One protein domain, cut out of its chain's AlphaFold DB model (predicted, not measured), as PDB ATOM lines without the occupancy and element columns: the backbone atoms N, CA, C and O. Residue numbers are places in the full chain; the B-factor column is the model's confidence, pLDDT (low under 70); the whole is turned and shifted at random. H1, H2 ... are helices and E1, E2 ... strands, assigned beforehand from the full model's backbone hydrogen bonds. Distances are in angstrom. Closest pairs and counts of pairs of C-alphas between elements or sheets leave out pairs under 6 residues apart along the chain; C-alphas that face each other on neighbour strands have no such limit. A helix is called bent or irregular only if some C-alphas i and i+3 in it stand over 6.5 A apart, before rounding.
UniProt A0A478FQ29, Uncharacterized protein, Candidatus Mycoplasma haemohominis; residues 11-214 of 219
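This is residues 11 to 214 of the 219 residues of an uncharacterized protein of Candidatus Mycoplasma haemohominis (UniProt A0A478FQ29). An elongated body of mostly crossed helices has the long, kinked helix H6 along one side, with H2, H4 and H5 clustered by its first half. H9 lies nearest the middle, with H7 packed across its first part and H8 on H7, and the two-stranded antiparallel hairpin E1 and E2 makes one end of the long axis. The printed part has 204 residues, with two named strands and then ten named helices along the chain; the class is mostly helix. The whole is compact, with a radius of gyration of the C-alphas of 18.2 A, and spans 58 by 36 by 35 A.

E1, residues 11 to 15, and E2, residues 18 to 23, form a hairpin at 162 degrees; N 13 and O 20, 2.9 A apart, are within hydrogen-bond range. The hub is H6, residues 125 to 146, touching five helices, with a kink of 36 degrees near residue 132. H1, residues 35 to 39, only just touches H6, with 3 pairs of C-alphas within 8 A, the closest Trp 36 and Tyr 146 at 4.8 A. H2, residues 53 to 64, touches H6 about perpendicular at 78 degrees, the closest C-alphas being Trp 60 and Ile 135 at 6.4 A. H5, residues 112 to 122, and H6 touch only at the corner, and only just, with 3 pairs, the closest C-alphas Ala 122 and Val 131 at 6.8 A. H4, residues 92 to 103, touches H5 at 90 degrees, about perpendicular, closest at C-alphas Ser 103 and Arg 118, 5.3 A. H9, residues 178 to 192, only just touches H6, with 3 pairs, the closest C-alphas Cys 142 and Cys 192 at 6.0 A. H3, residues 83 to 89, only just touches H9, with 3 pairs, closest at C-alphas Trp 85 and Asp 187, 6.8 A. H7, residues 160 to 167, touches H9 about perpendicular at 84 degrees, closest at C-alphas Leu 164 and Asn 181, 5.9 A. H8, residues 172 to 175, touches H7, closest at C-alphas Ser 165 and Gln 172, 4.9 A. H10, residues 208 to 214, is close to H9 but not clearly touching, with C-alphas Tyr 182 and Glu 208 closest at 6.3 A. Every O i to N i+4 pair is within hydrogen-bond range in H1, H3, H4, H5 and H9, against 7 of 8 in H2, 16 of 18 in H6, 2 of 4 in H7 and 0 of 3 in H10, which has 3 of 4 O i to N i+3 pairs within range; H8 is too short for an i+4 pair.

E1 begins at C-alpha 11 (80.922, 95.432, 193.022). H6 measures 30.3 A from first to last C-alpha, H9 20.6 A and H2 16.7 A. H6, H7 and H10 are irregular: C-alphas 126 and 129 are 7.6 A apart, 161 and 164 8.1 A, 209 and 212 7.5 A. H10 ends at C-alpha 214 (68.209, 97.827, 195.234).

The C-alphas farthest apart, Asp 26 and Gly 104, are 58.7 A apart, and the printed part has no cut. The links E2 to H1, H1 to H2, H2 to H3, H6 to H7 and H9 to H10 are long. The mean pLDDT of the printed part is 78.4; 50 residues are under 70, among them residues 11 to 32 and 68 to 78.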
ATOM      1  N   ALA A  11      81.503  94.138 193.344       42.31
ATOM      2  CA  ALA A  11      80.922  95.432 193.022       42.31
ATOM      3  C   ALA A  11      81.300  96.438 194.124       42.31
ATOM      4  O   ALA A  11      80.576  96.621 195.104       42.31
ATOM      5  N   ALA A  12      82.467  97.068 193.978       36.91
ATOM      6  CA  ALA A  12      82.898  98.170 194.831       36.91
ATOM      7  C   ALA A  12      82.177  99.464 194.418       36.91
ATOM      8  O   ALA A  12      82.488 100.073 193.391       36.91
ATOM      9  N   LEU A  13      81.192  99.874 195.214       35.88
ATOM     10  CA  LEU A  13      80.399 101.074 194.980       35.88
ATOM     11  C   LEU A  13      81.024 102.230 195.774       35.88
ATOM     12  O   LEU A  13      80.882 102.323 196.994       35.88
ATOM     13  N   PHE A  14      81.777 103.077 195.069       38.91
ATOM     14  CA  PHE A  14      82.466 104.232 195.645       38.91
ATOM     15  C   PHE A  14      81.546 105.456 195.657       38.91
ATOM     16  O   PHE A  14      81.121 105.928 194.602       38.91
ATOM     17  N   ILE A  15      81.276 106.000 196.845       41.84
ATOM     18  CA  ILE A  15      80.567 107.274 197.016       41.84
ATOM     19  C   ILE A  15      81.472 108.196 197.838       41.84
ATOM     20  O   ILE A  15      81.553 108.102 199.063       41.84
ATOM     21  N   GLY A  16      82.209 109.065 197.142       46.31
ATOM     22  CA  GLY A  16      83.250 109.891 197.753       46.31
ATOM     23  C   GLY A  16      84.385 109.034 198.321       46.31
ATOM     24  O   GLY A  16      84.974 108.228 197.609       46.31
ATOM     25  N   THR A  17      84.689 109.209 199.606       34.75
ATOM     26  CA  THR A  17      85.743 108.473 200.328       34.75
ATOM     27  C   THR A  17      85.291 107.122 200.894       34.75
ATOM     28  O   THR A  17      86.102 106.425 201.502       34.75
ATOM     29  N   VAL A  18      84.022 106.736 200.718       34.66
ATOM     30  CA  VAL A  18      83.469 105.478 201.241       34.66
ATOM     31  C   VAL A  18      83.387 104.438 200.125       34.66
ATOM     32  O   VAL A  18      82.731 104.656 199.107       34.66
ATOM     33  N   SER A  19      84.031 103.292 200.340       35.47
ATOM     34  CA  SER A  19      83.943 102.108 199.485       35.47
ATOM     35  C   SER A  19      83.020 101.066 200.118       35.47
ATOM     36  O   SER A  19      83.413 100.402 201.082       35.47
ATOM     37  N   THR A  20      81.817 100.878 199.576       44.38
ATOM     38  CA  THR A  20      80.966  99.745 199.967       44.38
ATOM     39  C   THR A  20      81.205  98.589 199.004       44.38
ATOM     40  O   THR A  20      80.875  98.680 197.821       44.38
ATOM     41  N   THR A  21      81.801  97.504 199.497       42.31
ATOM     42  CA  THR A  21      82.113  96.315 198.693       42.31
ATOM     43  C   THR A  21      80.974  95.306 198.772       42.31
ATOM     44  O   THR A  21      80.773  94.683 199.812       42.31
ATOM     45  N   TYR A  22      80.261  95.105 197.665       42.28
ATOM     46  CA  TYR A  22      79.245  94.062 197.540       42.28
ATOM     47  C   TYR A  22      79.821  92.837 196.816       42.28
ATOM     48  O   TYR A  22      80.429  92.966 195.753       42.28
ATOM     49  N   ALA A  23      79.605  91.642 197.366       41.56
ATOM     50  CA  ALA A  23      79.890  90.386 196.678       41.56
ATOM     51  C   ALA A  23      78.675  89.964 195.836       41.56
ATOM     52  O   ALA A  23      77.566  89.849 196.364       41.56
ATOM     53  N   LEU A  24      78.886  89.726 194.538       36.94
ATOM     54  CA  LEU A  24      77.873  89.208 193.617       36.94
ATOM     55  C   LEU A  24      78.308  87.819 193.130       36.94
ATOM     56  O   LEU A  24      79.304  87.685 192.420       36.94
ATOM     57  N   THR A  25      77.570  86.784 193.533       43.69
ATOM     58  CA  THR A  25      77.873  85.370 193.250       43.69
ATOM     59  C   THR A  25      76.594  84.586 192.991       43.69
ATOM     60  O   THR A  25      75.570  84.856 193.618       43.69
ATOM     61  N   ASP A  26      76.667  83.591 192.111       38.44
ATOM     62  CA  ASP A  26      75.499  82.852 191.634       38.44
ATOM     63  C   ASP A  26      75.125  81.636 192.508       38.44
ATOM     64  O   ASP A  26      75.992  80.897 192.977       38.44
ATOM     65  N   SER A  27      73.817  81.383 192.622       39.97
ATOM     66  CA  SER A  27      73.151  80.182 193.173       39.97
ATOM     67  C   SER A  27      73.230  79.817 194.687       39.97
ATOM     68  O   SER A  27      74.239  79.924 195.376       39.97
ATOM     69  N   THR A  28      72.099  79.279 195.181       49.34
ATOM     70  CA  THR A  28      71.913  78.418 196.381       49.34
ATOM     71  C   THR A  28      72.419  78.891 197.761       49.34
ATOM     72  O   THR A  28      73.389  78.362 198.290       49.34
ATOM     73  N   ASP A  29      71.652  79.792 198.394       50.75
ATOM     74  CA  ASP A  29      71.531  80.131 199.839       50.75
ATOM     75  C   ASP A  29      72.771  80.400 200.731       50.75
ATOM     76  O   ASP A  29      72.600  81.053 201.759       50.75
ATOM     77  N   GLY A  30      73.992  79.991 200.378       46.28
ATOM     78  CA  GLY A  30      75.181  80.092 201.243       46.28
ATOM     79  C   GLY A  30      75.730  81.509 201.466       46.28
ATOM     80  O   GLY A  30      76.439  81.736 202.442       46.28
ATOM     81  N   TYR A  31      75.379  82.462 200.595       55.12
ATOM     82  CA  TYR A  31      75.865  83.854 200.620       55.12
ATOM     83  C   TYR A  31      74.726  84.887 200.723       55.12
ATOM     84  O   TYR A  31      74.867  86.049 200.333       55.12
ATOM     85  N   ALA A  32      73.561  84.468 201.222       68.50
ATOM     86  CA  ALA A  32      72.420  85.354 201.412       68.50
ATOM     87  C   ALA A  32      72.606  86.199 202.692       68.50
ATOM     88  O   ALA A  32      72.570  85.679 203.805       68.50
ATOM     89  N   VAL A  33      72.802  87.509 202.536       79.19
ATOM     90  CA  VAL A  33      73.061  88.453 203.636       79.19
ATOM     91  C   VAL A  33      71.737  88.861 204.275       79.19
ATOM     92  O   VAL A  33      70.863  89.409 203.592       79.19
ATOM     93  N   ARG A  34      71.552  88.597 205.575       87.12
ATOM     94  CA  ARG A  34      70.347  89.029 206.300       87.12
ATOM     95  C   ARG A  34      70.447  90.490 206.721       87.12
ATOM     96  O   ARG A  34      71.537  91.031 206.888       87.12
ATOM     97  N   VAL A  35      69.297  91.096 207.007       90.25
ATOM     98  CA  VAL A  35      69.212  92.420 207.646       90.25
ATOM     99  C   VAL A  35      70.020  92.475 208.947       90.25
ATOM    100  O   VAL A  35      70.694  93.472 209.197       90.25
ATOM    101  N   TRP A  36      70.031  91.396 209.738       89.69
ATOM    102  CA  TRP A  36      70.901  91.308 210.915       89.69
ATOM    103  C   TRP A  36      72.396  91.320 210.577       89.69
ATOM    104  O   TRP A  36      73.158  92.039 211.213       89.69
ATOM    105  N   ASP A  37      72.820  90.560 209.567       85.62
ATOM    106  CA  ASP A  37      74.244  90.400 209.246       85.62
ATOM    107  C   ASP A  37      74.852  91.698 208.686       85.62
ATOM    108  O   ASP A  37      76.035  91.963 208.876       85.62
ATOM    109  N   GLN A  38      74.030  92.528 208.030       85.69
ATOM    110  CA  GLN A  38      74.440  93.807 207.443       85.69
ATOM    111  C   GLN A  38      74.311  95.012 208.392       85.69
ATOM    112  O   GLN A  38      75.063  95.977 208.242       85.69
ATOM    113  N   PHE A  39      73.347  94.995 209.324       90.19
ATOM    114  CA  PHE A  39      72.971  96.166 210.136       90.19
ATOM    115  C   PHE A  39      72.884  95.892 211.650       90.19
ATOM    116  O   PHE A  39      72.421  96.751 212.405       90.19
ATOM    117  N   GLY A  40      73.312  94.716 212.117       87.38
ATOM    118  CA  GLY A  40      73.202  94.279 213.515       87.38
ATOM    119  C   GLY A  40      73.888  95.186 214.544       87.38
ATOM    120  O   GLY A  40      73.532  95.156 215.717       87.38
ATOM    121  N   ASP A  41      74.820  96.043 214.121       87.88
ATOM    122  CA  ASP A  41      75.460  97.055 214.971       87.88
ATOM    123  C   ASP A  41      74.572  98.299 215.206       87.88
ATOM    124  O   ASP A  41      74.668  98.960 216.244       87.88
ATOM    125  N   LYS A  42      73.665  98.615 214.270       88.88
ATOM    126  CA  LYS A  42      72.659  99.685 214.415       88.88
ATOM    127  C   LYS A  42      71.388  99.198 215.111       88.88
ATOM    128  O   LYS A  42      70.605 100.016 215.602       88.88
ATOM    129  N   LEU A  43      71.178  97.887 215.140       89.19
ATOM    130  CA  LEU A  43      69.973  97.217 215.619       89.19
ATOM    131  C   LEU A  43      70.102  96.747 217.078       89.19
ATOM    132  O   LEU A  43      71.196  96.511 217.590       89.19
ATOM    133  N   LYS A  44      68.967  96.622 217.773       86.50
ATOM    134  CA  LYS A  44      68.912  96.063 219.130       86.50
ATOM    135  C   LYS A  44      69.142  94.561 219.083       86.50
ATOM    136  O   LYS A  44      68.505  93.880 218.277       86.50
ATOM    137  N   LYS A  45      69.999  94.046 219.965       76.88
ATOM    138  CA  LYS A  45      70.215  92.605 220.111       76.88
ATOM    139  C   LYS A  45      68.950  91.897 220.588       76.88
ATOM    140  O   LYS A  45      68.138  92.446 221.333       76.88
ATOM    141  N   ILE A  46      68.812  90.664 220.114       58.44
ATOM    142  CA  ILE A  46      67.693  89.767 220.406       58.44
ATOM    143  C   ILE A  46      67.941  88.934 221.664       58.44
ATOM    144  O   ILE A  46      66.989  88.353 222.161       58.44
ATOM    145  N   ASP A  47      69.163  88.897 222.193       56.66
ATOM    146  CA  ASP A  47      69.523  88.013 223.309       56.66
ATOM    147  C   ASP A  47      69.484  88.733 224.676       56.66
ATOM    148  O   ASP A  47      69.272  88.099 225.705       56.66
ATOM    149  N   ASP A  48      69.537  90.072 224.686       55.59
ATOM    150  CA  ASP A  48      69.461  90.956 225.867       55.59
ATOM    151  C   ASP A  48      68.043  90.996 226.525       55.59
ATOM    152  O   ASP A  48      67.644  91.993 227.142       55.59
ATOM    153  N   LEU A  49      67.221  89.953 226.339       49.44
ATOM    154  CA  LEU A  49      65.775  89.950 226.629       49.44
ATOM    155  C   LEU A  49      65.445  90.048 228.118       49.44
ATOM    156  O   LEU A  49      64.451  90.694 228.471       49.44
ATOM    157  N   ASP A  50      66.256  89.404 228.953       52.28
ATOM    158  CA  ASP A  50      66.078  89.367 230.403       52.28
ATOM    159  C   ASP A  50      66.942  90.420 231.118       52.28
ATOM    160  O   ASP A  50      66.508  90.969 232.131       52.28
ATOM    161  N   GLU A  51      68.106  90.788 230.566       53.72
ATOM    162  CA  GLU A  51      68.994  91.792 231.174       53.72
ATOM    163  C   GLU A  51      68.443  93.224 231.085       53.72
ATOM    164  O   GLU A  51      68.598  93.999 232.029       53.72
ATOM    165  N   ASN A  52      67.777  93.597 229.980       72.75
ATOM    166  CA  ASN A  52      67.365  94.989 229.750       72.75
ATOM    167  C   ASN A  52      65.852  95.177 229.540       72.75
ATOM    168  O   ASN A  52      65.393  95.875 228.631       72.75
ATOM    169  N   TRP A  53      65.064  94.568 230.431       79.75
ATOM    170  CA  TRP A  53      63.607  94.741 230.513       79.75
ATOM    171  C   TRP A  53      63.175  96.218 230.481       79.75
ATOM    172  O   TRP A  53      62.305  96.579 229.690       79.75
ATOM    173  N   SER A  54      63.804  97.087 231.288       85.50
ATOM    174  CA  SER A  54      63.427  98.510 231.373       85.50
ATOM    175  C   SER A  54      63.491  99.205 230.015       85.50
ATOM    176  O   SER A  54      62.509  99.828 229.618       85.50
ATOM    177  N   ALA A  55      64.604  99.073 229.283       85.75
ATOM    178  CA  ALA A  55      64.760  99.746 227.996       85.75
ATOM    179  C   ALA A  55      63.785  99.223 226.930       85.75
ATOM    180  O   ALA A  55      63.454  99.965 226.006       85.75
ATOM    181  N   TRP A  56      63.302  97.980 227.056       87.19
ATOM    182  CA  TRP A  56      62.234  97.432 226.213       87.19
ATOM    183  C   TRP A  56      60.835  97.941 226.591       87.19
ATOM    184  O   TRP A  56      59.992  98.059 225.700       87.19
ATOM    185  N   VAL A  57      60.593  98.323 227.852       91.25
ATOM    186  CA  VAL A  57      59.390  99.084 228.236       91.25
ATOM    187  C   VAL A  57      59.457 100.506 227.674       91.25
ATOM    188  O   VAL A  57      58.507 100.929 227.025       91.25
ATOM    189  N   ASP A  58      60.589 101.200 227.836       89.31
ATOM    190  CA  ASP A  58      60.797 102.586 227.373       89.31
ATOM    191  C   ASP A  58      60.597 102.714 225.849       89.31
ATOM    192  O   ASP A  58      59.624 103.313 225.391       89.31
ATOM    193  N   ARG A  59      61.450 102.029 225.069       88.25
ATOM    194  CA  ARG A  59      60.976 100.924 224.219       88.25
ATOM    195  C   ARG A  59      59.575 101.055 223.603       88.25
ATOM    196  O   ARG A  59      59.307 101.892 222.743       88.25
ATOM    197  N   TRP A  60      58.716 100.132 224.019       92.62
ATOM    198  CA  TRP A  60      57.334  99.974 223.582       92.62
ATOM    199  C   TRP A  60      56.446 101.193 223.897       92.62
ATOM    200  O   TRP A  60      55.674 101.586 223.026       92.62
ATOM    201  N   VAL A  61      56.592 101.855 225.052       91.81
ATOM    202  CA  VAL A  61      55.771 103.034 225.407       91.81
ATOM    203  C   VAL A  61      55.966 104.180 224.410       91.81
ATOM    204  O   VAL A  61      54.986 104.726 223.906       91.81
ATOM    205  N   ILE A  62      57.212 104.488 224.035       88.88
ATOM    206  CA  ILE A  62      57.523 105.521 223.027       88.88
ATOM    207  C   ILE A  62      56.906 105.190 221.655       88.88
ATOM    208  O   ILE A  62      56.593 106.095 220.889       88.88
ATOM    209  N   LEU A  63      56.728 103.907 221.330       91.06
ATOM    210  CA  LEU A  63      56.146 103.469 220.056       91.06
ATOM    211  C   LEU A  63      54.618 103.564 220.066       91.06
ATOM    212  O   LEU A  63      54.038 104.034 219.089       91.06
ATOM    213  N   VAL A  64      53.982 103.192 221.180       92.12
ATOM    214  CA  VAL A  64      52.536 103.354 221.409       92.12
ATOM    215  C   VAL A  64      52.121 104.827 221.340       92.12
ATOM    216  O   VAL A  64      51.084 105.145 220.773       92.12
ATOM    217  N   LEU A  65      52.948 105.736 221.862       86.75
ATOM    218  CA  LEU A  65      52.670 107.179 221.906       86.75
ATOM    219  C   LEU A  65      53.212 107.948 220.682       86.75
ATOM    220  O   LEU A  65      53.127 109.177 220.625       86.75
ATOM    221  N   SER A  66      53.766 107.239 219.688       79.38
ATOM    222  CA  SER A  66      54.534 107.845 218.588       79.38
ATOM    223  C   SER A  66      53.714 108.734 217.645       79.38
ATOM    224  O   SER A  66      54.282 109.642 217.044       79.38
ATOM    225  N   GLN A  67      52.393 108.535 217.546       72.75
ATOM    226  CA  GLN A  67      51.467 109.424 216.820       72.75
ATOM    227  C   GLN A  67      51.463 110.847 217.393       72.75
ATOM    228  O   GLN A  67      51.454 111.834 216.658       72.75
ATOM    229  N   HIS A  68      51.454 110.940 218.723       65.00
ATOM    230  CA  HIS A  68      51.079 112.150 219.454       65.00
ATOM    231  C   HIS A  68      52.284 112.955 219.940       65.00
ATOM    232  O   HIS A  68      52.126 113.955 220.639       65.00
ATOM    233  N   THR A  69      53.498 112.533 219.573       53.00
ATOM    234  CA  THR A  69      54.767 113.159 219.971       53.00
ATOM    235  C   THR A  69      55.013 114.471 219.197       53.00
ATOM    236  O   THR A  69      55.973 114.611 218.439       53.00
ATOM    237  N   TYR A  70      54.102 115.432 219.355       42.91
ATOM    238  CA  TYR A  70      54.104 116.733 218.687       42.91
ATOM    239  C   TYR A  70      54.939 117.789 219.435       42.91
ATOM    240  O   TYR A  70      55.218 117.674 220.626       42.91
ATOM    241  N   ASN A  71      55.256 118.878 218.720       42.50
ATOM    242  CA  ASN A  71      55.947 120.098 219.180       42.50
ATOM    243  C   ASN A  71      57.489 120.104 219.191       42.50
ATOM    244  O   ASN A  71      58.084 121.022 219.759       42.50
ATOM    245  N   ASN A  72      58.169 119.191 218.489       45.19
ATOM    246  CA  ASN A  72      59.581 119.405 218.153       45.19
ATOM    247  C   ASN A  72      60.000 118.807 216.799       45.19
ATOM    248  O   ASN A  72      59.638 117.684 216.450       45.19
ATOM    249  N   VAL A  73      60.834 119.535 216.046       47.06
ATOM    250  CA  VAL A  73      61.289 119.154 214.686       47.06
ATOM    251  C   VAL A  73      62.042 117.813 214.690       47.06
ATOM    252  O   VAL A  73      62.049 117.081 213.702       47.06
ATOM    253  N   ASN A  74      62.619 117.441 215.836       48.62
ATOM    254  CA  ASN A  74      63.328 116.178 216.023       48.62
ATOM    255  C   ASN A  74      62.428 114.955 216.312       48.62
ATOM    256  O   ASN A  74      62.953 113.848 216.426       48.62
ATOM    257  N   GLN A  75      61.103 115.112 216.431       51.59
ATOM    258  CA  GLN A  75      60.193 114.030 216.847       51.59
ATOM    259  C   GLN A  75      59.446 113.350 215.687       51.59
ATOM    260  O   GLN A  75      59.229 112.142 215.757       51.59
ATOM    261  N   TYR A  76      59.209 114.038 214.558       50.12
ATOM    262  CA  TYR A  76      58.704 113.415 213.314       50.12
ATOM    263  C   TYR A  76      59.540 112.205 212.853       50.12
ATOM    264  O   TYR A  76      59.034 111.286 212.216       50.12
ATOM    265  N   LYS A  77      60.822 112.183 213.234       58.84
ATOM    266  CA  LYS A  77      61.802 111.123 212.957       58.84
ATOM    267  C   LYS A  77      61.608 109.850 213.806       58.84
ATOM    268  O   LYS A  77      62.461 108.965 213.785       58.84
ATOM    269  N   LYS A  78      60.538 109.773 214.609       68.06
ATOM    270  CA  LYS A  78      60.203 108.645 215.505       68.06
ATOM    271  C   LYS A  78      58.758 108.140 215.365       68.06
ATOM    272  O   LYS A  78      58.379 107.224 216.089       68.06
ATOM    273  N   VAL A  79      57.980 108.715 214.446       81.38
ATOM    274  CA  VAL A  79      56.574 108.363 214.193       81.38
ATOM    275  C   VAL A  79      56.494 107.111 213.317       81.38
ATOM    276  O   VAL A  79      57.158 107.053 212.280       81.38
ATOM    277  N   LEU A  80      55.668 106.139 213.710       86.88
ATOM    278  CA  LEU A  80      55.356 104.962 212.892       86.88
ATOM    279  C   LEU A  80      54.374 105.332 211.767       86.88
ATOM    280  O   LEU A  80      53.331 105.941 212.019       86.88
ATOM    281  N   LYS A  81      54.707 104.970 210.524       84.88
ATOM    282  CA  LYS A  81      53.928 105.278 209.308       84.88
ATOM    283  C   LYS A  81      53.090 104.109 208.788       84.88
ATOM    284  O   LYS A  81      52.196 104.315 207.972       84.88
ATOM    285  N   SER A  82      53.411 102.885 209.183       87.00
ATOM    286  CA  SER A  82      52.801 101.659 208.685       87.00
ATOM    287  C   SER A  82      51.621 101.250 209.562       87.00
ATOM    288  O   SER A  82      51.786 100.915 210.735       87.00
ATOM    289  N   ASP A  83      50.425 101.190 208.976       87.50
ATOM    290  CA  ASP A  83      49.236 100.670 209.662       87.50
ATOM    291  C   ASP A  83      49.429  99.237 210.177       87.50
ATOM    292  O   ASP A  83      48.885  98.889 211.222       87.50
ATOM    293  N   TYR A  84      50.260  98.424 209.513       90.56
ATOM    294  CA  TYR A  84      50.644  97.109 210.028       90.56
ATOM    295  C   TYR A  84      51.347  97.219 211.391       90.56
ATOM    296  O   TYR A  84      50.940  96.573 212.359       90.56
ATOM    297  N   TRP A  85      52.368  98.074 211.496       92.19
ATOM    298  CA  TRP A  85      53.094  98.279 212.750       92.19
ATOM    299  C   TRP A  85      52.195  98.848 213.841       92.19
ATOM    300  O   TRP A  85      52.147  98.296 214.941       92.19
ATOM    301  N   ARG A  86      51.429  99.893 213.523       91.06
ATOM    302  CA  ARG A  86      50.506 100.541 214.462       91.06
ATOM    303  C   ARG A  86      49.440  99.577 214.986       91.06
ATOM    304  O   ARG A  86      49.244  99.477 216.194       91.06
ATOM    305  N   GLN A  87      48.765  98.847 214.098       90.62
ATOM    306  CA  GLN A  87      47.564  98.075 214.438       90.62
ATOM    307  C   GLN A  87      47.877  96.636 214.879       90.62
ATOM    308  O   GLN A  87      47.251  96.147 215.816       90.62
ATOM    309  N   GLN A  88      48.845  95.960 214.246       91.38
ATOM    310  CA  GLN A  88      49.129  94.534 214.488       91.38
ATOM    311  C   GLN A  88      50.275  94.313 215.485       91.38
ATOM    312  O   GLN A  88      50.162  93.480 216.386       91.38
ATOM    313  N   VAL A  89      51.376  95.059 215.348       93.44
ATOM    314  CA  VAL A  89      52.573  94.872 216.190       93.44
ATOM    315  C   VAL A  89      52.409  95.613 217.518       93.44
ATOM    316  O   VAL A  89      52.388  94.995 218.587       93.44
ATOM    317  N   ILE A  90      52.239  96.933 217.438       94.44
ATOM    318  CA  ILE A  90      52.172  97.856 218.577       94.44
ATOM    319  C   ILE A  90      50.777  97.899 219.206       94.44
ATOM    320  O   ILE A  90      50.682  98.207 220.391       94.44
ATOM    321  N   LYS A  91      49.712  97.567 218.457       94.06
ATOM    322  CA  LYS A  91      48.303  97.713 218.877       94.06
ATOM    323  C   LYS A  91      48.027  99.074 219.534       94.06
ATOM    324  O   LYS A  91      47.496  99.157 220.641       94.06
ATOM    325  N   GLU A  92      48.444 100.128 218.848       91.25
ATOM    326  CA  GLU A  92      48.493 101.523 219.291       91.25
ATOM    327  C   GLU A  92      47.300 101.938 220.170       91.25
ATOM    328  O   GLU A  92      47.491 102.236 221.342       91.25
ATOM    329  N   THR A  93      46.063 101.840 219.673       91.00
ATOM    330  CA  THR A  93      44.851 102.269 220.401       91.00
ATOM    331  C   THR A  93      44.516 101.415 221.637       91.00
ATOM    332  O   THR A  93      44.014 101.940 222.630       91.00
ATOM    333  N   GLU A  94      44.792 100.106 221.610       94.38
ATOM    334  CA  GLU A  94      44.584  99.201 222.760       94.38
ATOM    335  C   GLU A  94      45.595  99.517 223.870       94.38
ATOM    336  O   GLU A  94      45.243  99.644 225.045       94.38
ATOM    337  N   ASN A  95      46.857  99.693 223.478       96.00
ATOM    338  CA  ASN A  95      47.962  99.906 224.399       96.00
ATOM    339  C   ASN A  95      48.053 101.353 224.906       96.00
ATOM    340  O   ASN A  95      48.401 101.548 226.069       96.00
ATOM    341  N   GLU A  96      47.679 102.362 224.113       93.44
ATOM    342  CA  GLU A  96      47.566 103.745 224.591       93.44
ATOM    343  C   GLU A  96      46.486 103.835 225.671       93.44
ATOM    344  O   GLU A  96      46.730 104.408 226.736       93.44
ATOM    345  N   LYS A  97      45.316 103.222 225.439       94.00
ATOM    346  CA  LYS A  97      44.257 103.170 226.449       94.00
ATOM    347  C   LYS A  97      44.762 102.509 227.734       94.00
ATOM    348  O   LYS A  97      44.618 103.097 228.800       94.00
ATOM    349  N   PHE A  98      45.411 101.345 227.637       96.25
ATOM    350  CA  PHE A  98      46.010 100.674 228.796       96.25
ATOM    351  C   PHE A  98      46.981 101.587 229.567       96.25
ATOM    352  O   PHE A  98      46.917 101.654 230.792       96.25
ATOM    353  N   LEU A  99      47.867 102.311 228.875       95.00
ATOM    354  CA  LEU A  99      48.817 103.223 229.520       95.00
ATOM    355  C   LEU A  99      48.113 104.386 230.226       95.00
ATOM    356  O   LEU A  99      48.456 104.708 231.364       95.00
ATOM    357  N   ASN A 100      47.123 104.994 229.576       94.19
ATOM    358  CA  ASN A 100      46.323 106.086 230.128       94.19
ATOM    359  C   ASN A 100      45.520 105.634 231.362       94.19
ATOM    360  O   ASN A 100      45.657 106.244 232.424       94.19
ATOM    361  N   ASP A 101      44.819 104.498 231.281       95.12
ATOM    362  CA  ASP A 101      44.075 103.884 232.395       95.12
ATOM    363  C   ASP A 101      44.990 103.554 233.600       95.12
ATOM    364  O   ASP A 101      44.560 103.617 234.753       95.12
ATOM    365  N   LYS A 102      46.269 103.211 233.364       95.56
ATOM    366  CA  LYS A 102      47.245 102.830 234.412       95.56
ATOM    367  C   LYS A 102      48.091 103.983 234.967       95.56
ATOM    368  O   LYS A 102      48.686 103.826 236.040       95.56
ATOM    369  N   SER A 103      48.161 105.109 234.258       93.19
ATOM    370  CA  SER A 103      48.862 106.337 234.678       93.19
ATOM    371  C   SER A 103      47.919 107.452 235.141       93.19
ATOM    372  O   SER A 103      48.388 108.426 235.720       93.19
ATOM    373  N   GLY A 104      46.606 107.320 234.924       91.62
ATOM    374  CA  GLY A 104      45.634 108.377 235.224       91.62
ATOM    375  C   GLY A 104      45.701 109.553 234.244       91.62
ATOM    376  O   GLY A 104      45.393 110.683 234.622       91.62
ATOM    377  N   LYS A 105      46.136 109.307 233.002       90.81
ATOM    378  CA  LYS A 105      46.293 110.317 231.941       90.81
ATOM    379  C   LYS A 105      45.206 110.190 230.875       90.81
ATOM    380  O   LYS A 105      44.524 109.176 230.785       90.81
ATOM    381  N   THR A 106      45.048 111.223 230.052       86.44
ATOM    382  CA  THR A 106      44.126 111.237 228.905       86.44
ATOM    383  C   THR A 106      44.868 110.995 227.591       86.44
ATOM    384  O   THR A 106      46.060 111.276 227.485       86.44
ATOM    385  N   THR A 107      44.147 110.587 226.542       79.31
ATOM    386  CA  THR A 107      44.619 110.528 225.137       79.31
ATOM    387  C   THR A 107      44.797 111.925 224.505       79.31
ATOM    388  O   THR A 107      44.506 112.123 223.328       79.31
ATOM    389  N   THR A 108      45.136 112.931 225.317       79.00
ATOM    390  CA  THR A 108      45.283 114.346 224.925       79.00
ATOM    391  C   THR A 108      46.411 115.064 225.674       79.00
ATOM    392  O   THR A 108      46.893 116.094 225.206       79.00
ATOM    393  N   ASP A 109      46.857 114.544 226.825       78.81
ATOM    394  CA  ASP A 109      48.047 115.035 227.525       78.81
ATOM    395  C   ASP A 109      49.289 114.330 226.967       78.81
ATOM    396  O   ASP A 109      49.613 113.211 227.363       78.81
ATOM    397  N   HIS A 110      49.978 114.987 226.038       75.94
ATOM    398  CA  HIS A 110      51.236 114.518 225.439       75.94
ATOM    399  C   HIS A 110      52.423 115.365 225.919       75.94
ATOM    400  O   HIS A 110      53.373 115.640 225.185       75.94
ATOM    401  N   SER A 111      52.345 115.843 227.165       81.69
ATOM    402  CA  SER A 111      53.487 116.447 227.841       81.69
ATOM    403  C   SER A 111      54.536 115.382 228.176       81.69
ATOM    404  O   SER A 111      54.203 114.240 228.493       81.69
ATOM    405  N   LYS A 112      55.822 115.765 228.190       82.19
ATOM    406  CA  LYS A 112      56.913 114.852 228.582       82.19
ATOM    407  C   LYS A 112      56.654 114.209 229.953       82.19
ATOM    408  O   LYS A 112      56.921 113.030 230.131       82.19
ATOM    409  N   ASN A 113      56.095 114.970 230.896       86.62
ATOM    410  CA  ASN A 113      55.762 114.472 232.229       86.62
ATOM    411  C   ASN A 113      54.704 113.358 232.169       86.62
ATOM    412  O   ASN A 113      54.849 112.351 232.851       86.62
ATOM    413  N   ALA A 114      53.679 113.496 231.320       86.44
ATOM    414  CA  ALA A 114      52.680 112.451 231.130       86.44
ATOM    415  C   ALA A 114      53.262 111.186 230.486       86.44
ATOM    416  O   ALA A 114      52.901 110.081 230.885       86.44
ATOM    417  N   ASP A 115      54.202 111.328 229.552       86.75
ATOM    418  CA  ASP A 115      54.904 110.189 228.953       86.75
ATOM    419  C   ASP A 115      55.848 109.503 229.955       86.75
ATOM    420  O   ASP A 115      55.843 108.275 230.056       86.75
ATOM    421  N   ASP A 116      56.584 110.272 230.764       89.00
ATOM    422  CA  ASP A 116      57.403 109.759 231.871       89.00
ATOM    423  C   ASP A 116      56.524 109.031 232.924       89.00
ATOM    424  O   ASP A 116      56.907 107.977 233.441       89.00
ATOM    425  N   GLU A 117      55.309 109.521 233.202       92.50
ATOM    426  CA  GLU A 117      54.326 108.866 234.083       92.50
ATOM    427  C   GLU A 117      53.722 107.589 233.464       92.50
ATOM    428  O   GLU A 117      53.544 106.592 234.171       92.50
ATOM    429  N   ARG A 118      53.464 107.555 232.148       93.31
ATOM    430  CA  ARG A 118      53.059 106.335 231.416       93.31
ATOM    431  C   ARG A 118      54.165 105.282 231.426       93.31
ATOM    432  O   ARG A 118      53.884 104.106 231.666       93.31
ATOM    433  N   ILE A 119      55.418 105.696 231.238       93.00
ATOM    434  CA  ILE A 119      56.610 104.848 231.383       93.00
ATOM    435  C   ILE A 119      56.687 104.274 232.804       93.00
ATOM    436  O   ILE A 119      56.848 103.062 232.975       93.00
ATOM    437  N   ALA A 120      56.527 105.115 233.830       94.19
ATOM    438  CA  ALA A 120      56.531 104.674 235.223       94.19
ATOM    439  C   ALA A 120      55.394 103.675 235.511       94.19
ATOM    440  O   ALA A 120      55.630 102.655 236.159       94.19
ATOM    441  N   ALA A 121      54.189 103.912 234.983       94.75
ATOM    442  CA  ALA A 121      53.050 103.004 235.102       94.75
ATOM    443  C   ALA A 121      53.293 101.646 234.419       94.75
ATOM    444  O   ALA A 121      53.007 100.604 235.011       94.75
ATOM    445  N   ALA A 122      53.868 101.636 233.215       94.88
ATOM    446  CA  ALA A 122      54.186 100.415 232.475       94.88
ATOM    447  C   ALA A 122      55.233  99.527 233.174       94.88
ATOM    448  O   ALA A 122      55.205  98.306 233.025       94.88
ATOM    449  N   LYS A 123      56.144 100.124 233.954       94.50
ATOM    450  CA  LYS A 123      57.197  99.405 234.694       94.50
ATOM    451  C   LYS A 123      56.733  98.780 236.015       94.50
ATOM    452  O   LYS A 123      57.492  98.001 236.590       94.50
ATOM    453  N   LYS A 124      55.530  99.100 236.511       94.12
ATOM    454  CA  LYS A 124      55.040  98.590 237.805       94.12
ATOM    455  C   LYS A 124      54.826  97.060 237.782       94.12
ATOM    456  O   LYS A 124      54.372  96.540 236.758       94.12
ATOM    457  N   PRO A 125      55.104  96.326 238.881       93.25
ATOM    458  CA  PRO A 125      55.021  94.861 238.909       93.25
ATOM    459  C   PRO A 125      53.663  94.293 238.475       93.25
ATOM    460  O   PRO A 125      53.626  93.330 237.714       93.25
ATOM    461  N   GLU A 126      52.557  94.915 238.883       94.94
ATOM    462  CA  GLU A 126      51.185  94.484 238.577       94.94
ATOM    463  C   GLU A 126      50.787  94.635 237.097       94.94
ATOM    464  O   GLU A 126      49.756  94.115 236.672       94.94
ATOM    465  N   ASN A 127      51.597  95.336 236.300       94.62
ATOM    466  CA  ASN A 127      51.406  95.501 234.858       94.62
ATOM    467  C   ASN A 127      52.348  94.608 234.030       94.62
ATOM    468  O   ASN A 127      52.192  94.524 232.808       94.62
ATOM    469  N   LYS A 128      53.308  93.929 234.678       91.25
ATOM    470  CA  LYS A 128      54.433  93.245 234.026       91.25
ATOM    471  C   LYS A 128      53.996  92.203 232.999       91.25
ATOM    472  O   LYS A 128      54.536  92.207 231.899       91.25
ATOM    473  N   ASP A 129      53.027  91.349 233.318       91.88
ATOM    474  CA  ASP A 129      52.643  90.237 232.435       91.88
ATOM    475  C   ASP A 129      51.937  90.718 231.161       91.88
ATOM    476  O   ASP A 129      52.252  90.252 230.062       91.88
ATOM    477  N   TYR A 130      51.064  91.728 231.279       94.81
ATOM    478  CA  TYR A 130      50.461  92.385 230.118       94.81
ATOM    479  C   TYR A 130      51.549  93.005 229.238       94.81
ATOM    480  O   TYR A 130      51.672  92.656 228.063       94.81
ATOM    481  N   VAL A 131      52.393  93.862 229.819       94.12
ATOM    482  CA  VAL A 131      53.463  94.566 229.098       94.12
ATOM    483  C   VAL A 131      54.466  93.578 228.480       94.12
ATOM    484  O   VAL A 131      54.923  93.803 227.361       94.12
ATOM    485  N   LYS A 132      54.739  92.433 229.124       91.62
ATOM    486  CA  LYS A 132      55.638  91.387 228.604       91.62
ATOM    487  C   LYS A 132      55.092  90.767 227.322       91.62
ATOM    488  O   LYS A 132      55.861  90.565 226.387       91.62
ATOM    489  N   SER A 133      53.782  90.530 227.240       92.81
ATOM    490  CA  SER A 133      53.144  90.007 226.022       92.81
ATOM    491  C   SER A 133      53.238  90.975 224.831       92.81
ATOM    492  O   SER A 133      53.443  90.544 223.696       92.81
ATOM    493  N   GLN A 134      53.148  92.287 225.079       94.50
ATOM    494  CA  GLN A 134      53.254  93.313 224.036       94.50
ATOM    495  C   GLN A 134      54.719  93.506 223.599       94.50
ATOM    496  O   GLN A 134      55.011  93.578 222.406       94.50
ATOM    497  N   ILE A 135      55.648  93.517 224.563       92.00
ATOM    498  CA  ILE A 135      57.095  93.586 224.320       92.00
ATOM    499  C   ILE A 135      57.592  92.367 223.539       92.00
ATOM    500  O   ILE A 135      58.395  92.534 222.622       92.00
ATOM    501  N   GLU A 136      57.117  91.155 223.840       91.00
ATOM    502  CA  GLU A 136      57.567  89.975 223.097       91.00
ATOM    503  C   GLU A 136      57.022  89.950 221.664       91.00
ATOM    504  O   GLU A 136      57.785  89.621 220.762       91.00
ATOM    505  N   ARG A 137      55.799  90.442 221.392       92.50
ATOM    506  CA  ARG A 137      55.325  90.632 220.002       92.50
ATOM    507  C   ARG A 137      56.194  91.627 219.223       92.50
ATOM    508  O   ARG A 137      56.529  91.386 218.066       92.50
ATOM    509  N   LEU A 138      56.600  92.728 219.861       92.38
ATOM    510  CA  LEU A 138      57.545  93.693 219.286       92.38
ATOM    511  C   LEU A 138      58.905  93.033 218.979       92.38
ATOM    512  O   LEU A 138      59.465  93.229 217.899       92.38
ATOM    513  N   ARG A 139      59.425  92.210 219.895       90.19
ATOM    514  CA  ARG A 139      60.677  91.460 219.701       90.19
ATOM    515  C   ARG A 139      60.552  90.398 218.611       90.19
ATOM    516  O   ARG A 139      61.495  90.232 217.845       90.19
ATOM    517  N   GLU A 140      59.418  89.708 218.505       92.19
ATOM    518  CA  GLU A 140      59.097  88.780 217.412       92.19
ATOM    519  C   GLU A 140      59.078  89.469 216.046       92.19
ATOM    520  O   GLU A 140      59.549  88.884 215.072       92.19
ATOM    521  N   GLU A 141      58.599  90.711 215.963       94.06
ATOM    522  CA  GLU A 141      58.659  91.477 214.717       94.06
ATOM    523  C   GLU A 141      60.096  91.839 214.339       94.06
ATOM    524  O   GLU A 141      60.506  91.608 213.201       94.06
ATOM    525  N   CYS A 142      60.903  92.304 215.300       92.56
ATOM    526  CA  CYS A 142      62.332  92.522 215.071       92.56
ATOM    527  C   CYS A 142      63.025  91.207 214.646       92.56
ATOM    528  O   CYS A 142      63.681  91.179 213.608       92.56
ATOM    529  N   LYS A 143      62.799  90.087 215.357       91.75
ATOM    530  CA  LYS A 143      63.280  88.730 215.001       91.75
ATOM    531  C   LYS A 143      62.895  88.344 213.561       91.75
ATOM    532  O   LYS A 143      63.739  87.852 212.808       91.75
ATOM    533  N   PHE A 144      61.648  88.586 213.153       93.31
ATOM    534  CA  PHE A 144      61.177  88.314 211.795       93.31
ATOM    535  C   PHE A 144      61.895  89.183 210.753       93.31
ATOM    536  O   PHE A 144      62.463  88.634 209.803       93.31
ATOM    537  N   ALA A 145      61.926  90.503 210.941       93.44
ATOM    538  CA  ALA A 145      62.562  91.438 210.017       93.44
ATOM    539  C   ALA A 145      64.067  91.149 209.867       93.44
ATOM    540  O   ALA A 145      64.585  91.026 208.758       93.44
ATOM    541  N   TYR A 146      64.760  90.912 210.980       91.44
ATOM    542  CA  TYR A 146      66.186  90.584 211.024       91.44
ATOM    543  C   TYR A 146      66.532  89.305 210.245       91.44
ATOM    544  O   TYR A 146      67.652  89.180 209.755       91.44
ATOM    545  N   SER A 147      65.580  88.370 210.100       89.69
ATOM    546  CA  SER A 147      65.739  87.124 209.333       89.69
ATOM    547  C   SER A 147      65.577  87.274 207.813       89.69
ATOM    548  O   SER A 147      65.777  86.299 207.086       89.69
ATOM    549  N   ARG A 148      65.154  88.445 207.317       91.31
ATOM    550  CA  ARG A 148      64.947  88.690 205.880       91.31
ATOM    551  C   ARG A 148      66.285  88.920 205.180       91.31
ATOM    552  O   ARG A 148      67.178  89.550 205.745       91.31
ATOM    553  N   TYR A 149      66.411  88.441 203.946       86.81
ATOM    554  CA  TYR A 149      67.610  88.611 203.125       86.81
ATOM    555  C   TYR A 149      67.541  89.871 202.256       86.81
ATOM    556  O   TYR A 149      66.512  90.139 201.630       86.81
ATOM    557  N   ILE A 150      68.659  90.596 202.186       83.81
ATOM    558  CA  ILE A 150      68.818  91.836 201.414       83.81
ATOM    559  C   ILE A 150      69.082  91.543 199.935       83.81
ATOM    560  O   ILE A 150      68.459  92.136 199.058       83.81
ATOM    561  N   ASN A 151      70.006  90.616 199.666       75.38
ATOM    562  CA  ASN A 151      70.532  90.297 198.335       75.38
ATOM    563  C   ASN A 151      69.836  89.101 197.655       75.38
ATOM    564  O   ASN A 151      70.333  88.602 196.649       75.38
ATOM    565  N   LYS A 152      68.694  88.628 198.179       68.25
ATOM    566  CA  LYS A 152      67.863  87.641 197.473       68.25
ATOM    567  C   LYS A 152      66.913  88.316 196.493       68.25
ATOM    568  O   LYS A 152      66.280  89.317 196.833       68.25
ATOM    569  N   ASP A 153      66.766  87.668 195.337       71.19
ATOM    570  CA  ASP A 153      65.800  87.973 194.280       71.19
ATOM    571  C   ASP A 153      64.443  88.440 194.842       71.19
ATOM    572  O   ASP A 153      63.917  87.866 195.801       71.19
ATOM    573  N   SER A 154      63.874  89.491 194.249       71.62
ATOM    574  CA  SER A 154      62.641  90.128 194.732       71.62
ATOM    575  C   SER A 154      61.431  89.185 194.757       71.62
ATOM    576  O   SER A 154      60.475  89.427 195.496       71.62
ATOM    577  N   SER A 155      61.460  88.088 193.995       69.62
ATOM    578  CA  SER A 155      60.426  87.058 193.989       69.62
ATOM    579  C   SER A 155      60.434  86.164 195.238       69.62
ATOM    580  O   SER A 155      59.361  85.675 195.605       69.62
ATOM    581  N   TRP A 156      61.572  85.990 195.922       76.88
ATOM    582  CA  TRP A 156      61.744  85.013 197.006       76.88
ATOM    583  C   TRP A 156      60.957  85.345 198.285       76.88
ATOM    584  O   TRP A 156      60.997  86.460 198.805       76.88
ATOM    585  N   ASP A 157      60.375  84.317 198.899       76.31
ATOM    586  CA  ASP A 157      59.666  84.310 200.196       76.31
ATOM    587  C   ASP A 157      60.557  84.565 201.436       76.31
ATOM    588  O   ASP A 157      60.086  84.618 202.578       76.31
ATOM    589  N   LYS A 158      61.857  84.796 201.221       82.06
ATOM    590  CA  LYS A 158      62.795  85.306 202.234       82.06
ATOM    591  C   LYS A 158      63.370  86.690 201.901       82.06
ATOM    592  O   LYS A 158      64.109  87.227 202.725       82.06
ATOM    593  N   SER A 159      63.048  87.275 200.743       84.69
ATOM    594  CA  SER A 159      63.529  88.608 200.357       84.69
ATOM    595  C   SER A 159      62.854  89.704 201.182       84.69
ATOM    596  O   SER A 159      61.640  89.685 201.413       84.69
ATOM    597  N   TRP A 160      63.634  90.691 201.618       88.31
ATOM    598  CA  TRP A 160      63.126  91.836 202.373       88.31
ATOM    599  C   TRP A 160      62.190  92.751 201.561       88.31
ATOM    600  O   TRP A 160      61.313  93.404 202.132       88.31
ATOM    601  N   LEU A 161      62.275  92.703 200.228       85.06
ATOM    602  CA  LEU A 161      61.378  93.407 199.304       85.06
ATOM    603  C   LEU A 161      59.920  92.913 199.384       85.06
ATOM    604  O   LEU A 161      59.012  93.640 198.993       85.06
ATOM    605  N   LYS A 162      59.683  91.709 199.926       83.75
ATOM    606  CA  LYS A 162      58.344  91.134 200.152       83.75
ATOM    607  C   LYS A 162      57.952  91.019 201.628       83.75
ATOM    608  O   LYS A 162      56.862  90.521 201.914       83.75
ATOM    609  N   ALA A 163      58.808  91.444 202.562       88.38
ATOM    610  CA  ALA A 163      58.681  91.130 203.988       88.38
ATOM    611  C   ALA A 163      57.300  91.454 204.573       88.38
ATOM    612  O   ALA A 163      56.695  90.582 205.196       88.38
ATOM    613  N   LEU A 164      56.774  92.649 204.290       88.69
ATOM    614  CA  LEU A 164      55.455  93.078 204.750       88.69
ATOM    615  C   LEU A 164      54.332  92.135 204.270       88.69
ATOM    616  O   LEU A 164      53.543  91.657 205.077       88.69
ATOM    617  N   SER A 165      54.301  91.795 202.977       86.12
ATOM    618  CA  SER A 165      53.280  90.908 202.375       86.12
ATOM    619  C   SER A 165      53.369  89.438 202.815       86.12
ATOM    620  O   SER A 165      52.394  88.692 202.738       86.12
ATOM    621  N   LEU A 166      54.552  89.009 203.269       85.44
ATOM    622  CA  LEU A 166      54.788  87.674 203.826       85.44
ATOM    623  C   LEU A 166      54.335  87.597 205.290       85.44
ATOM    624  O   LEU A 166      53.937  86.527 205.759       85.44
ATOM    625  N   ARG A 167      54.415  88.730 206.000       87.62
ATOM    626  CA  ARG A 167      54.035  88.881 207.403       87.62
ATOM    627  C   ARG A 167      52.532  89.093 207.558       87.62
ATOM    628  O   ARG A 167      51.900  88.352 208.308       87.62
ATOM    629  N   ASP A 168      51.954  90.024 206.801       84.88
ATOM    630  CA  ASP A 168      50.508  90.207 206.684       84.88
ATOM    631  C   ASP A 168      49.969  89.525 205.420       84.88
ATOM    632  O   ASP A 168      49.840  90.110 204.340       84.88
ATOM    633  N   LYS A 169      49.601  88.251 205.578       73.12
ATOM    634  CA  LYS A 169      49.015  87.435 204.506       73.12
ATOM    635  C   LYS A 169      47.634  87.915 204.045       73.12
ATOM    636  O   LYS A 169      47.187  87.459 202.994       73.12
ATOM    637  N   SER A 170      46.968  88.813 204.781       72.38
ATOM    638  CA  SER A 170      45.719  89.447 204.330       72.38
ATOM    639  C   SER A 170      45.968  90.577 203.320       72.38
ATOM    640  O   SER A 170      45.035  91.064 202.684       72.38
ATOM    641  N   LYS A 171      47.237  90.965 203.129       67.75
ATOM    642  CA  LYS A 171      47.674  92.117 202.336       67.75
ATOM    643  C   LYS A 171      48.733  91.736 201.298       67.75
ATOM    644  O   LYS A 171      49.735  92.425 201.119       67.75
ATOM    645  N   GLN A 172      48.506  90.644 200.565       61.59
ATOM    646  CA  GLN A 172      49.429  90.178 199.514       61.59
ATOM    647  C   GLN A 172      49.742  91.263 198.464       61.59
ATOM    648  O   GLN A 172      50.841  91.298 197.909       61.59
ATOM    649  N   GLU A 173      48.811  92.192 198.228       60.78
ATOM    650  CA  GLU A 173      48.978  93.326 197.312       60.78
ATOM    651  C   GLU A 173      50.048  94.339 197.756       60.78
ATOM    652  O   GLU A 173      50.650  94.984 196.899       60.78
ATOM    653  N   TRP A 174      50.394  94.410 199.049       63.44
ATOM    654  CA  TRP A 174      51.518  95.223 199.541       63.44
ATOM    655  C   TRP A 174      52.890  94.759 199.014       63.44
ATOM    656  O   TRP A 174      53.869  95.480 199.155       63.44
ATOM    657  N   SER A 175      52.981  93.597 198.351       58.50
ATOM    658  CA  SER A 175      54.174  93.213 197.570       58.50
ATOM    659  C   SER A 175      54.355  94.025 196.278       58.50
ATOM    660  O   SER A 175      55.445  94.028 195.707       58.50
ATOM    661  N   LYS A 176      53.294  94.691 195.802       65.25
ATOM    662  CA  LYS A 176      53.287  95.552 194.608       65.25
ATOM    663  C   LYS A 176      53.413  97.033 194.978       65.25
ATOM    664  O   LYS A 176      53.992  97.803 194.216       65.25
ATOM    665  N   ASP A 177      52.903  97.421 196.149       77.12
ATOM    666  CA  ASP A 177      53.083  98.761 196.710       77.12
ATOM    667  C   ASP A 177      54.428  98.890 197.446       77.12
ATOM    668  O   ASP A 177      54.563  98.583 198.635       77.12
ATOM    669  N   LYS A 178      55.425  99.406 196.720       79.44
ATOM    670  CA  LYS A 178      56.750  99.734 197.262       79.44
ATOM    671  C   LYS A 178      56.670 100.669 198.471       79.44
ATOM    672  O   LYS A 178      57.421 100.470 199.422       79.44
ATOM    673  N   THR A 179      55.756 101.640 198.470       85.31
ATOM    674  CA  THR A 179      55.630 102.657 199.522       85.31
ATOM    675  C   THR A 179      55.195 102.035 200.845       85.31
ATOM    676  O   THR A 179      55.783 102.342 201.883       85.31
ATOM    677  N   SER A 180      54.243 101.096 200.829       86.56
ATOM    678  CA  SER A 180      53.886 100.320 202.027       86.56
ATOM    679  C   SER A 180      55.075  99.522 202.575       86.56
ATOM    680  O   SER A 180      55.316  99.548 203.784       86.56
ATOM    681  N   ASN A 181      55.867  98.869 201.716       87.38
ATOM    682  CA  ASN A 181      57.043  98.116 202.168       87.38
ATOM    683  C   ASN A 181      58.184  99.040 202.658       87.38
ATOM    684  O   ASN A 181      58.824  98.720 203.657       87.38
ATOM    685  N   TYR A 182      58.402 100.214 202.051       88.94
ATOM    686  CA  TYR A 182      59.336 101.232 202.568       88.94
ATOM    687  C   TYR A 182      58.894 101.783 203.923       88.94
ATOM    688  O   TYR A 182      59.720 101.926 204.821       88.94
ATOM    689  N   ASN A 183      57.599 102.046 204.115       89.69
ATOM    690  CA  ASN A 183      57.073 102.438 205.421       89.69
ATOM    691  C   ASN A 183      57.256 101.317 206.452       89.69
ATOM    692  O   ASN A 183      57.709 101.606 207.550       89.69
ATOM    693  N   TYR A 184      57.026 100.046 206.098       92.56
ATOM    694  CA  TYR A 184      57.342  98.918 206.984       92.56
ATOM    695  C   TYR A 184      58.826  98.862 207.373       92.56
ATOM    696  O   TYR A 184      59.121  98.648 208.540       92.56
ATOM    697  N   TRP A 185      59.767  99.091 206.450       92.50
ATOM    698  CA  TRP A 185      61.202  99.063 206.770       92.50
ATOM    699  C   TRP A 185      61.703 100.308 207.508       92.50
ATOM    700  O   TRP A 185      62.613 100.202 208.332       92.50
ATOM    701  N   ASN A 186      61.086 101.469 207.294       91.50
ATOM    702  CA  ASN A 186      61.273 102.639 208.156       91.50
ATOM    703  C   ASN A 186      60.767 102.371 209.585       91.50
ATOM    704  O   ASN A 186      61.437 102.800 210.526       91.50
ATOM    705  N   ASP A 187      59.657 101.626 209.697       92.75
ATOM    706  CA  ASP A 187      58.981 101.170 210.923       92.75
ATOM    707  C   ASP A 187      59.563  99.864 211.534       92.75
ATOM    708  O   ASP A 187      59.226  99.492 212.663       92.75
ATOM    709  N   VAL A 188      60.574  99.268 210.888       93.88
ATOM    710  CA  VAL A 188      61.552  98.367 211.522       93.88
ATOM    711  C   VAL A 188      62.724  99.147 212.140       93.88
ATOM    712  O   VAL A 188      63.240  98.722 213.172       93.88
ATOM    713  N   TYR A 189      63.176 100.275 211.573       92.25
ATOM    714  CA  TYR A 189      64.351 101.007 212.082       92.25
ATOM    715  C   TYR A 189      64.060 101.871 213.330       92.25
ATOM    716  O   TYR A 189      64.574 101.596 214.415       92.25
ATOM    717  N   ILE A 190      63.143 102.841 213.276       90.94
ATOM    718  CA  ILE A 190      62.138 102.898 214.363       90.94
ATOM    719  C   ILE A 190      61.324 101.635 214.087       90.94
ATOM    720  O   ILE A 190      60.978 101.532 212.948       90.94
ATOM    721  N   ALA A 191      61.004 100.642 214.904       90.75
ATOM    722  CA  ALA A 191      61.232 100.438 216.319       90.75
ATOM    723  C   ALA A 191      62.631  99.925 216.712       90.75
ATOM    724  O   ALA A 191      63.147 100.358 217.750       90.75
ATOM    725  N   CYS A 192      63.218  99.014 215.934       91.06
ATOM    726  CA  CYS A 192      64.217  98.034 216.375       91.06
ATOM    727  C   CYS A 192      65.680  98.530 216.426       91.06
ATOM    728  O   CYS A 192      66.558  97.774 216.834       91.06
ATOM    729  N   SER A 193      65.984  99.774 216.043       88.81
ATOM    730  CA  SER A 193      67.339 100.349 216.140       88.81
ATOM    731  C   SER A 193      67.728 100.801 217.552       88.81
ATOM    732  O   SER A 193      66.890 101.025 218.432       88.81
ATOM    733  N   ASN A 194      69.032 100.985 217.764       81.50
ATOM    734  CA  ASN A 194      69.599 101.482 219.015       81.50
ATOM    735  C   ASN A 194      69.310 102.975 219.252       81.50
ATOM    736  O   ASN A 194      69.044 103.359 220.389       81.50
ATOM    737  N   THR A 195      69.291 103.796 218.195       79.25
ATOM    738  CA  THR A 195      68.915 105.227 218.252       79.25
ATOM    739  C   THR A 195      67.400 105.434 218.321       79.25
ATOM    740  O   THR A 195      66.918 106.434 218.859       79.25
ATOM    741  N   GLY A 196      66.642 104.498 217.751       77.38
ATOM    742  CA  GLY A 196      65.192 104.520 217.691       77.38
ATOM    743  C   GLY A 196      64.594 105.638 216.832       77.38
ATOM    744  O   GLY A 196      63.456 106.029 217.099       77.38
ATOM    745  N   SER A 197      65.348 106.150 215.852       77.62
ATOM    746  CA  SER A 197      65.015 107.289 214.980       77.62
ATOM    747  C   SER A 197      65.394 106.991 213.527       77.62
ATOM    748  O   SER A 197      66.471 106.445 213.295       77.62
ATOM    749  N   ASN A 198      64.566 107.383 212.554       71.50
ATOM    750  CA  ASN A 198      64.840 107.215 211.116       71.50
ATOM    751  C   ASN A 198      65.589 108.399 210.467       71.50
ATOM    752  O   ASN A 198      65.764 108.410 209.253       71.50
ATOM    753  N   GLU A 199      66.065 109.368 211.259       75.06
ATOM    754  CA  GLU A 199      66.792 110.553 210.767       75.06
ATOM    755  C   GLU A 199      68.018 110.212 209.908       75.06
ATOM    756  O   GLU A 199      68.248 110.838 208.878       75.06
ATOM    757  N   LEU A 200      68.790 109.212 210.338       75.69
ATOM    758  CA  LEU A 200      69.922 108.660 209.605       75.69
ATOM    759  C   LEU A 200      69.769 107.136 209.570       75.69
ATOM    760  O   LEU A 200      70.221 106.414 210.465       75.69
ATOM    761  N   LEU A 201      69.088 106.667 208.527       85.25
ATOM    762  CA  LEU A 201      69.114 105.267 208.112       85.25
ATOM    763  C   LEU A 201      70.546 104.893 207.680       85.25
ATOM    764  O   LEU A 201      71.240 105.735 207.099       85.25
ATOM    765  N   PRO A 202      71.020 103.659 207.930       85.94
ATOM    766  CA  PRO A 202      72.331 103.238 207.463       85.94
ATOM    767  C   PRO A 202      72.349 103.145 205.931       85.94
ATOM    768  O   PRO A 202      71.322 102.916 205.290       85.94
ATOM    769  N   ALA A 203      73.529 103.328 205.334       82.62
ATOM    770  CA  ALA A 203      73.690 103.272 203.884       82.62
ATOM    771  C   ALA A 203      73.213 101.915 203.335       82.62
ATOM    772  O   ALA A 203      73.632 100.863 203.816       82.62
ATOM    773  N   GLY A 204      72.325 101.948 202.337       81.44
ATOM    774  CA  GLY A 204      71.715 100.745 201.771       81.44
ATOM    775  C   GLY A 204      70.614 100.099 202.623       81.44
ATOM    776  O   GLY A 204      70.291  98.946 202.360       81.44
ATOM    777  N   TRP A 205      70.046 100.783 203.626       89.62
ATOM    778  CA  TRP A 205      68.759 100.388 204.223       89.62
ATOM    779  C   TRP A 205      67.613 100.578 203.221       89.62
ATOM    780  O   TRP A 205      67.656 101.497 202.403       89.62
ATOM    781  N   LEU A 206      66.561  99.758 203.311       87.88
ATOM    782  CA  LEU A 206      65.454  99.785 202.356       87.88
ATOM    783  C   LEU A 206      64.516 100.980 202.587       87.88
ATOM    784  O   LEU A 206      63.519 100.888 203.300       87.88
ATOM    785  N   SER A 207      64.835 102.096 201.938       86.62
ATOM    786  CA  SER A 207      64.009 103.301 201.851       86.62
ATOM    787  C   SER A 207      63.810 103.736 200.399       86.62
ATOM    788  O   SER A 207      64.597 103.397 199.519       86.62
ATOM    789  N   GLU A 208      62.793 104.565 200.164       83.75
ATOM    790  CA  GLU A 208      62.518 105.218 198.875       83.75
ATOM    791  C   GLU A 208      63.755 105.953 198.318       83.75
ATOM    792  O   GLU A 208      64.141 105.768 197.166       83.75
ATOM    793  N   SER A 209      64.471 106.691 199.175       77.62
ATOM    794  CA  SER A 209      65.726 107.375 198.826       77.62
ATOM    795  C   SER A 209      66.855 106.431 198.382       77.62
ATOM    796  O   SER A 209      67.716 106.835 197.596       77.62
ATOM    797  N   MET A 210      66.844 105.178 198.840       72.69
ATOM    798  CA  MET A 210      67.842 104.151 198.523       72.69
ATOM    799  C   MET A 210      67.344 103.132 197.485       72.69
ATOM    800  O   MET A 210      68.097 102.226 197.130       72.69
ATOM    801  N   GLU A 211      66.130 103.281 196.927       71.69
ATOM    802  CA  GLU A 211      65.566 102.347 195.935       71.69
ATOM    803  C   GLU A 211      66.553 102.068 194.790       71.69
ATOM    804  O   GLU A 211      66.712 100.927 194.358       71.69
ATOM    805  N   HIS A 212      67.263 103.103 194.341       63.28
ATOM    806  CA  HIS A 212      68.241 103.044 193.258       63.28
ATOM    807  C   HIS A 212      69.436 102.102 193.517       63.28
ATOM    808  O   HIS A 212      70.105 101.723 192.557       63.28
ATOM    809  N   ILE A 213      69.711 101.732 194.774       65.94
ATOM    810  CA  ILE A 213      70.732 100.741 195.162       65.94
ATOM    811  C   ILE A 213      70.179  99.315 195.004       65.94
ATOM    812  O   ILE A 213      70.917  98.390 194.685       65.94
ATOM    813  N   HIS A 214      68.868  99.135 195.190       63.41
ATOM    814  CA  HIS A 214      68.209  97.827 195.234       63.41
ATOM    815  C   HIS A 214      67.508  97.434 193.921       63.41
ATOM    816  O   HIS A 214      67.117  96.280 193.767       63.41
TER     817      HIS A 214